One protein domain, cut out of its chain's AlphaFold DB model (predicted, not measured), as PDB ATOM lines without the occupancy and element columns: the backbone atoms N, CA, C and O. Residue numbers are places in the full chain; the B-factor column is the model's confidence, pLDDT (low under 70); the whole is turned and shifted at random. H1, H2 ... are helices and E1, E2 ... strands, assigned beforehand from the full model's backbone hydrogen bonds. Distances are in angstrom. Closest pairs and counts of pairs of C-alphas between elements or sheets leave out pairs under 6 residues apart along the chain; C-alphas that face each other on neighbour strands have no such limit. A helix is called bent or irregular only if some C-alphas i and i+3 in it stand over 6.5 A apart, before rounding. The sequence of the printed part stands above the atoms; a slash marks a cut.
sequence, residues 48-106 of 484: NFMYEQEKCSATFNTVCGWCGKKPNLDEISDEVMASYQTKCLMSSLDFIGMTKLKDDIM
ATOM      1  N   ASN A  48      42.553  28.088 -50.747       85.12
ATOM      2  CA  ASN A  48      41.295  27.960 -51.505       85.12
ATOM      3  C   ASN A  48      40.697  26.537 -51.536       85.12
ATOM      4  O   ASN A  48      39.503  26.390 -51.757       85.12
ATOM      5  N   PHE A  49      41.500  25.498 -51.278       86.88
ATOM      6  CA  PHE A  49      41.068  24.090 -51.221       86.88
ATOM      7  C   PHE A  49      41.042  23.524 -49.793       86.88
ATOM      8  O   PHE A  49      41.061  22.305 -49.584       86.88
ATOM      9  N   MET A  50      41.052  24.410 -48.796       90.25
ATOM     10  CA  MET A  50      41.020  24.057 -47.387       90.25
ATOM     11  C   MET A  50      39.918  24.835 -46.669       90.25
ATOM     12  O   MET A  50      39.768  26.043 -46.848       90.25
ATOM     13  N   TYR A  51      39.165  24.150 -45.817       91.25
ATOM     14  CA  TYR A  51      38.169  24.763 -44.943       91.25
ATOM     15  C   TYR A  51      38.756  25.008 -43.554       91.25
ATOM     16  O   TYR A  51      39.741  24.384 -43.165       91.25
ATOM     17  N   GLU A  52      38.172  25.931 -42.802       91.19
ATOM     18  CA  GLU A  52      38.591  26.208 -41.423       91.19
ATOM     19  C   GLU A  52      37.950  25.176 -40.493       91.19
ATOM     20  O   GLU A  52      36.728  25.122 -40.379       91.19
ATOM     21  N   GLN A  53      38.774  24.333 -39.866       90.25
ATOM     22  CA  GLN A  53      38.350  23.392 -38.823       90.25
ATOM     23  C   GLN A  53      38.251  24.068 -37.460       90.25
ATOM     24  O   GLN A  53      37.363  23.753 -36.680       90.25
ATOM     25  N   GLU A  54      39.145  25.008 -37.171       90.31
ATOM     26  CA  GLU A  54      39.062  25.829 -35.969       90.31
ATOM     27  C   GLU A  54      39.401  27.269 -36.336       90.31
ATOM     28  O   GLU A  54      40.444  27.534 -36.950       90.31
ATOM     29  N   LYS A  55      38.518  28.206 -35.965       90.19
ATOM     30  CA  LYS A  55      38.796  29.633 -36.119       90.19
ATOM     31  C   LYS A  55      39.963  30.026 -35.238       90.19
ATOM     32  O   LYS A  55      40.091  29.582 -34.103       90.19
ATOM     33  N   CYS A  56      40.782  30.924 -35.763       92.62
ATOM     34  CA  CYS A  56      41.900  31.459 -35.017       92.62
ATOM     35  C   CYS A  56      41.435  32.088 -33.698       92.62
ATOM     36  O   CYS A  56      40.462  32.845 -33.666       92.62
ATOM     37  N   SER A  57      42.158  31.797 -32.621       91.38
ATOM     38  CA  SER A  57      41.869  32.329 -31.295       91.38
ATOM     39  C   SER A  57      43.065  33.089 -30.734       91.38
ATOM     40  O   SER A  57      44.152  33.113 -31.307       91.38
ATOM     41  N   ALA A  58      42.896  33.674 -29.549       88.06
ATOM     42  CA  ALA A  58      43.989  34.339 -28.851       88.06
ATOM     43  C   ALA A  58      45.163  33.399 -28.506       88.06
ATOM     44  O   ALA A  58      46.253  33.893 -28.221       88.06
ATOM     45  N   THR A  59      44.968  32.076 -28.504       88.69
ATOM     46  CA  THR A  59      45.979  31.097 -28.060       88.69
ATOM     47  C   THR A  59      46.437  30.132 -29.148       88.69
ATOM     48  O   THR A  59      47.503  29.534 -28.998       88.69
ATOM     49  N   PHE A  60      45.690  29.987 -30.242       90.75
ATOM     50  CA  PHE A  60      46.024  29.057 -31.317       90.75
ATOM     51  C   PHE A  60      45.747  29.650 -32.700       90.75
ATOM     52  O   PHE A  60      44.840  30.460 -32.885       90.75
ATOM     53  N   ASN A  61      46.566  29.239 -33.669       94.19
ATOM     54  CA  ASN A  61      46.405  29.613 -35.069       94.19
ATOM     55  C   ASN A  61      45.213  28.878 -35.695       94.19
ATOM     56  O   ASN A  61      44.811  27.828 -35.204       94.19
ATOM     57  N   THR A  62      44.702  29.390 -36.810       93.19
ATOM     58  CA  THR A  62      43.673  28.726 -37.616       93.19
ATOM     59  C   THR A  62      44.110  27.311 -38.003       93.19
ATOM     60  O   THR A  62      45.205  27.123 -38.546       93.19
ATOM     61  N   VAL A  63      43.253  26.319 -37.757       93.00
ATOM     62  CA  VAL A  63      43.475  24.932 -38.193       93.00
ATOM     63  C   VAL A  63      42.681  24.704 -39.470       93.00
ATOM     64  O   VAL A  63      41.479  24.957 -39.516       93.00
ATOM     65  N   CYS A  64      43.355  24.235 -40.516       94.69
ATOM     66  CA  CYS A  64      42.765  24.071 -41.840       94.69
ATOM     67  C   CYS A  64      42.572  22.587 -42.178       94.69
ATOM     68  O   CYS A  64      43.527  21.811 -42.137       94.69
ATOM     69  N   GLY A  65      41.358  22.205 -42.568       91.00
ATOM     70  CA  GLY A  65      41.018  20.881 -43.087       91.00
ATOM     71  C   GLY A  65      41.041  20.839 -44.616       91.00
ATOM     72  O   GLY A  65      40.793  21.840 -45.278       91.00
ATOM     73  N   TRP A  66      41.334  19.677 -45.198       89.50
ATOM     74  CA  TRP A  66      41.411  19.491 -46.654       89.50
ATOM     75  C   TRP A  66      40.048  19.118 -47.253       89.50
ATOM     76  O   TRP A  66      39.411  18.184 -46.765       89.50
ATOM     77  N   CYS A  67      39.624  19.774 -48.341       89.44
ATOM     78  CA  CYS A  67      38.321  19.507 -48.970       89.44
ATOM     79  C   CYS A  67      38.177  18.084 -49.545       89.44
ATOM     80  O   CYS A  67      37.063  17.582 -49.658       89.44
ATOM     81  N   GLY A  68      39.290  17.415 -49.877       82.50
ATOM     82  CA  GLY A  68      39.280  16.066 -50.460       82.50
ATOM     83  C   GLY A  68      38.871  14.944 -49.498       82.50
ATOM     84  O   GLY A  68      38.562  13.843 -49.946       82.50
ATOM     85  N   LYS A  69      38.847  15.195 -48.183       79.69
ATOM     86  CA  LYS A  69      38.379  14.224 -47.188       79.69
ATOM     87  C   LYS A  69      37.066  14.724 -46.604       79.69
ATOM     88  O   LYS A  69      37.054  15.734 -45.904       79.69
ATOM     89  N   LYS A  70      35.968  14.016 -46.890       78.69
ATOM     90  CA  LYS A  70      34.646  14.348 -46.350       78.69
ATOM     91  C   LYS A  70      34.722  14.297 -44.813       78.69
ATOM     92  O   LYS A  70      35.064  13.236 -44.282       78.69
ATOM     93  N   PRO A  71      34.502  15.418 -44.104       82.25
ATOM     94  CA  PRO A  71      34.508  15.409 -42.649       82.25
ATOM     95  C   PRO A  71      33.335  14.580 -42.124       82.25
ATOM     96  O   PRO A  71      32.328  14.405 -42.816       82.25
ATOM     97  N   ASN A  72      33.462  14.082 -40.894       84.88
ATOM     98  CA  ASN A  72      32.334  13.476 -40.203       84.88
ATOM     99  C   ASN A  72      31.340  14.591 -39.844       84.88
ATOM    100  O   ASN A  72      31.617  15.406 -38.968       84.88
ATOM    101  N   LEU A  73      30.228  14.677 -40.577       84.12
ATOM    102  CA  LEU A  73      29.270  15.785 -40.461       84.12
ATOM    103  C   LEU A  73      28.605  15.850 -39.080       84.12
ATOM    104  O   LEU A  73      28.161  16.920 -38.679       84.12
ATOM    105  N   ASP A  74      28.584  14.731 -38.359       84.56
ATOM    106  CA  ASP A  74      27.971  14.629 -37.036       84.56
ATOM    107  C   ASP A  74      28.861  15.210 -35.918       84.56
ATOM    108  O   ASP A  74      28.375  15.491 -34.824       84.56
ATOM    109  N   GLU A  75      30.158  15.411 -36.183       84.50
ATOM    110  CA  GLU A  75      31.148  15.865 -35.191       84.50
ATOM    111  C   GLU A  75      31.606  17.317 -35.397       84.50
ATOM    112  O   GLU A  75      32.292  17.877 -34.539       84.50
ATOM    113  N   ILE A  76      31.257  17.943 -36.524       86.75
ATOM    114  CA  ILE A  76      31.692  19.310 -36.834       86.75
ATOM    115  C   ILE A  76      30.722  20.352 -36.276       86.75
ATOM    116  O   ILE A  76      29.508  20.160 -36.261       86.75
ATOM    117  N   SER A  77      31.257  21.494 -35.847       89.75
ATOM    118  CA  SER A  77      30.431  22.635 -35.451       89.75
ATOM    119  C   SER A  77      29.774  23.296 -36.669       89.75
ATOM    120  O   SER A  77      30.294  23.227 -37.788       89.75
ATOM    121  N   ASP A  78      28.662  24.001 -36.447       88.88
ATOM    122  CA  ASP A  78      27.933  24.736 -37.497       88.88
ATOM    123  C   ASP A  78      28.839  25.730 -38.252       88.88
ATOM    124  O   ASP A  78      28.692  25.968 -39.449       88.88
ATOM    125  N   GLU A  79      29.837  26.275 -37.559       85.12
ATOM    126  CA  GLU A  79      30.797  27.224 -38.111       85.12
ATOM    127  C   GLU A  79      31.795  26.569 -39.080       85.12
ATOM    128  O   GLU A  79      32.068  27.095 -40.163       85.12
ATOM    129  N   VAL A  80      32.283  25.379 -38.723       85.44
ATOM    130  CA  VAL A  80      33.127  24.550 -39.598       85.44
ATOM    131  C   VAL A  80      32.322  24.070 -40.797       85.44
ATOM    132  O   VAL A  80      32.828  24.058 -41.921       85.44
ATOM    133  N   MET A  81      31.050  23.731 -40.582       86.81
ATOM    134  CA  MET A  81      30.135  23.329 -41.646       86.81
ATOM    135  C   MET A  81      29.915  24.457 -42.660       86.81
ATOM    136  O   MET A  81      30.004  24.209 -43.863       86.81
ATOM    137  N   ALA A  82      29.719  25.697 -42.204       87.00
ATOM    138  CA  ALA A  82      29.592  26.857 -43.086       87.00
ATOM    139  C   ALA A  82      30.876  27.110 -43.902       87.00
ATOM    140  O   ALA A  82      30.817  27.364 -45.110       87.00
ATOM    141  N   SER A  83      32.051  26.982 -43.275       85.81
ATOM    142  CA  SER A  83      33.348  27.095 -43.963       85.81
ATOM    143  C   SER A  83      33.543  25.988 -45.008       85.81
ATOM    144  O   SER A  83      33.979  26.246 -46.131       85.81
ATOM    145  N   TYR A  84      33.154  24.755 -44.677       87.00
ATOM    146  CA  TYR A  84      33.206  23.619 -45.595       87.00
ATOM    147  C   TYR A  84      32.243  23.787 -46.777       87.00
ATOM    148  O   TYR A  84      32.627  23.564 -47.924       87.00
ATOM    149  N   GLN A  85      31.009  24.231 -46.533       86.50
ATOM    150  CA  GLN A  85      30.029  24.481 -47.592       86.50
ATOM    151  C   GLN A  85      30.508  25.561 -48.567       86.50
ATOM    152  O   GLN A  85      30.507  25.349 -49.778       86.50
ATOM    153  N   THR A  86      30.981  26.688 -48.043       85.50
ATOM    154  CA  THR A  86      31.415  27.821 -48.870       85.50
ATOM    155  C   THR A  86      32.706  27.549 -49.637       85.50
ATOM    156  O   THR A  86      32.808  27.940 -50.795       85.50
ATOM    157  N   LYS A  87      33.692  26.868 -49.041       84.81
ATOM    158  CA  LYS A  87      34.990  26.636 -49.700       84.81
ATOM    159  C   LYS A  87      35.057  25.319 -50.469       84.81
ATOM    160  O   LYS A  87      35.626  25.282 -51.556       84.81
ATOM    161  N   CYS A  88      34.486  24.240 -49.940       87.44
ATOM    162  CA  CYS A  88      34.616  22.906 -50.532       87.44
ATOM    163  C   CYS A  88      33.420  22.515 -51.404       87.44
ATOM    164  O   CYS A  88      33.618  21.972 -52.487       87.44
ATOM    165  N   LEU A  89      32.182  22.782 -50.967       83.44
ATOM    166  CA  LEU A  89      31.007  22.400 -51.760       83.44
ATOM    167  C   LEU A  89      30.792  23.348 -52.943       83.44
ATOM    168  O   LEU A  89      30.574  22.871 -54.054       83.44
ATOM    169  N   MET A  90      30.953  24.663 -52.761       74.75
ATOM    170  CA  MET A  90      30.844  25.595 -53.893       74.75
ATOM    171  C   MET A  90      31.952  25.389 -54.936       74.75
ATOM    172  O   MET A  90      31.666  25.418 -56.126       74.75
ATOM    173  N   SER A  91      33.188  25.084 -54.520       68.12
ATOM    174  CA  SER A  91      34.264  24.773 -55.479       68.12
ATOM    175  C   SER A  91      34.053  23.441 -56.205       68.12
ATOM    176  O   SER A  91      34.465  23.297 -57.354       68.12
ATOM    177  N   SER A  92      33.376  22.474 -55.574       63.00
ATOM    178  CA  SER A  92      33.001  21.223 -56.240       63.00
ATOM    179  C   SER A  92      31.924  21.421 -57.310       63.00
ATOM    180  O   SER A  92      31.965  20.734 -58.327       63.00
ATOM    181  N   LEU A  93      31.020  22.393 -57.142       59.00
ATOM    182  CA  LEU A  93      29.992  22.705 -58.141       59.00
ATOM    183  C   LEU A  93      30.598  23.289 -59.427       59.00
ATOM    184  O   LEU A  93      30.198  22.884 -60.518       59.00
ATOM    185  N   ASP A  94      31.625  24.136 -59.314       54.94
ATOM    186  CA  ASP A  94      32.370  24.635 -60.481       54.94
ATOM    187  C   ASP A  94      33.129  23.508 -61.208       54.94
ATOM    188  O   ASP A  94      33.268  23.521 -62.433       54.94
ATOM    189  N   PHE A  95      33.579  22.485 -60.472       51.16
ATOM    190  CA  PHE A  95      34.222  21.304 -61.056       51.16
ATOM    191  C   PHE A  95      33.221  20.359 -61.742       51.16
ATOM    192  O   PHE A  95      33.528  19.817 -62.805       51.16
ATOM    193  N   ILE A  96      32.017  20.197 -61.178       48.78
ATOM    194  CA  ILE A  96      30.951  19.344 -61.733       48.78
ATOM    195  C   ILE A  96      30.417  19.907 -63.063       48.78
ATOM    196  O   ILE A  96      30.112  19.145 -63.986       48.78
ATOM    197  N   GLY A  97      30.379  21.236 -63.211       42.72
ATOM    198  CA  GLY A  97      30.039  21.884 -64.483       42.72
ATOM    199  C   GLY A  97      31.002  21.530 -65.626       42.72
ATOM    200  O   GLY A  97      30.575  21.392 -66.771       42.72
ATOM    201  N   MET A  98      32.286  21.306 -65.323       43.59
ATOM    202  CA  MET A  98      33.287  20.911 -66.323       43.59
ATOM    203  C   MET A  98      33.323  19.403 -66.593       43.59
ATOM    204  O   MET A  98      33.623  19.001 -67.718       43.59
ATOM    205  N   THR A  99      33.008  18.551 -65.610       53.69
ATOM    206  CA  THR A  99      32.933  17.097 -65.845       53.69
ATOM    207  C   THR A  99      31.754  16.727 -66.736       53.69
ATOM    208  O   THR A  99      31.928  15.913 -67.636       53.69
ATOM    209  N   LYS A 100      30.602  17.401 -66.591       52.47
ATOM    210  CA  LYS A 100      29.442  17.174 -67.470       52.47
ATOM    211  C   LYS A 100      29.759  17.487 -68.940       52.47
ATOM    212  O   LYS A 100      29.370  16.741 -69.827       52.47
ATOM    213  N   LEU A 101      30.565  18.524 -69.190       51.03
ATOM    214  CA  LEU A 101      31.045  18.857 -70.535       51.03
ATOM    215  C   LEU A 101      31.953  17.758 -71.119       51.03
ATOM    216  O   LEU A 101      31.950  17.526 -72.322       51.03
ATOM    217  N   LYS A 102      32.743  17.083 -70.278       55.94
ATOM    218  CA  LYS A 102      33.645  16.007 -70.705       55.94
ATOM    219  C   LYS A 102      32.884  14.719 -71.029       55.94
ATOM    220  O   LYS A 102      33.205  14.079 -72.029       55.94
ATOM    221  N   ASP A 103      31.868  14.385 -70.242       58.28
ATOM    222  CA  ASP A 103      31.037  13.195 -70.462       58.28
ATOM    223  C   ASP A 103      30.120  13.362 -71.694       58.28
ATOM    224  O   ASP A 103      29.970  12.431 -72.489       58.28
ATOM    225  N   ASP A 104      29.612  14.575 -71.949       61.75
ATOM    226  CA  ASP A 104      28.870  14.908 -73.179       61.75
ATOM    227  C   ASP A 104      29.759  14.876 -74.439       61.75
ATOM    228  O   ASP A 104      29.284  14.601 -75.544       61.75
ATOM    229  N   ILE A 105      31.062  15.145 -74.298       59.97
ATOM    230  CA  ILE A 105      32.024  15.006 -75.398       59.97
ATOM    231  C   ILE A 105      32.367  13.530 -75.620       59.97
ATOM    232  O   ILE A 105      32.393  13.101 -76.768       59.97
ATOM    233  N   MET A 106      32.592  12.740 -74.567       53.03
ATOM    234  CA  MET A 106      32.953  11.322 -74.707       53.03
ATOM    235  C   MET A 106      31.796  10.448 -75.209       53.03
ATOM    236  O   MET A 106      32.028   9.566 -76.033       53.03
TER     237      MET A 106
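What this domain is: This is residues 48 to 106 of the 484 residues of the protein "TNFR-Cys domain-containing protein" of Caenorhabditis tropicalis (UniProt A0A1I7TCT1). A small two-stranded hairpin, E1 and E2, packs through E1 on the first part of one long helix, H1, and the rest of that helix sticks out as an arm with residues 93 to 106. The hairpin's loop, residues 56 to 61, also sticks out. The printed part has 59 residues, with two named strands and one named helix in the order E1, E2, H1; the sheet is antiparallel and the class is mixed, helices and strands. The whole is loose, with a radius of gyration of the C-alphas of 14.6 A and spans of 52 by 23 by 15 A, its length made by the helical arm and the free loop.

Where its parts are: E1 is residues 50 to 54, 11.7 A from first to last C-alpha, and begins with C-alpha 50 at (41.020, 24.057, -47.387). E2 is residues 63 to 66, 10.3 A long. H1 is residues 78 to 106, 39.9 A long, from C-alpha 78 at (27.933, 24.736, -37.497) to C-alpha 106 at (32.953, 11.322, -74.707). H1 is neither bent nor irregular, but only just: C-alphas 86 and 89 are 6.2 A apart. It has a kink of 27 degrees near residue 90.

How they stand to each other: E1 and E2 form an antiparallel hairpin, their directions at 143 degrees. N 51 and O 65, 2.9 A apart, and N 65 and O 51, 2.8 A apart, are within hydrogen-bond range. E1 and H1 have 12 pairs of C-alphas within 8 A, the closest being those of Tyr 51 and Tyr 84, 5.1 A apart. E2 and H1 are near each other, with 6 pairs of C-alphas within 10 A. In H1, 21 of 25 O i to N i+4 pairs are within hydrogen-bond range.

The domain as a whole: The two C-alphas farthest apart are those of Ala 58 and Met 106, 52.5 A. Without the stretches that stand free, the body of 39 residues spans 21 by 20 by 15 A. The printed part has no cut. The link from E1 to E2 is short, and that from E2 to H1 is long, with 11 residues. The mean pLDDT of the printed part is 78.6; residues 91 to 106 are under 70.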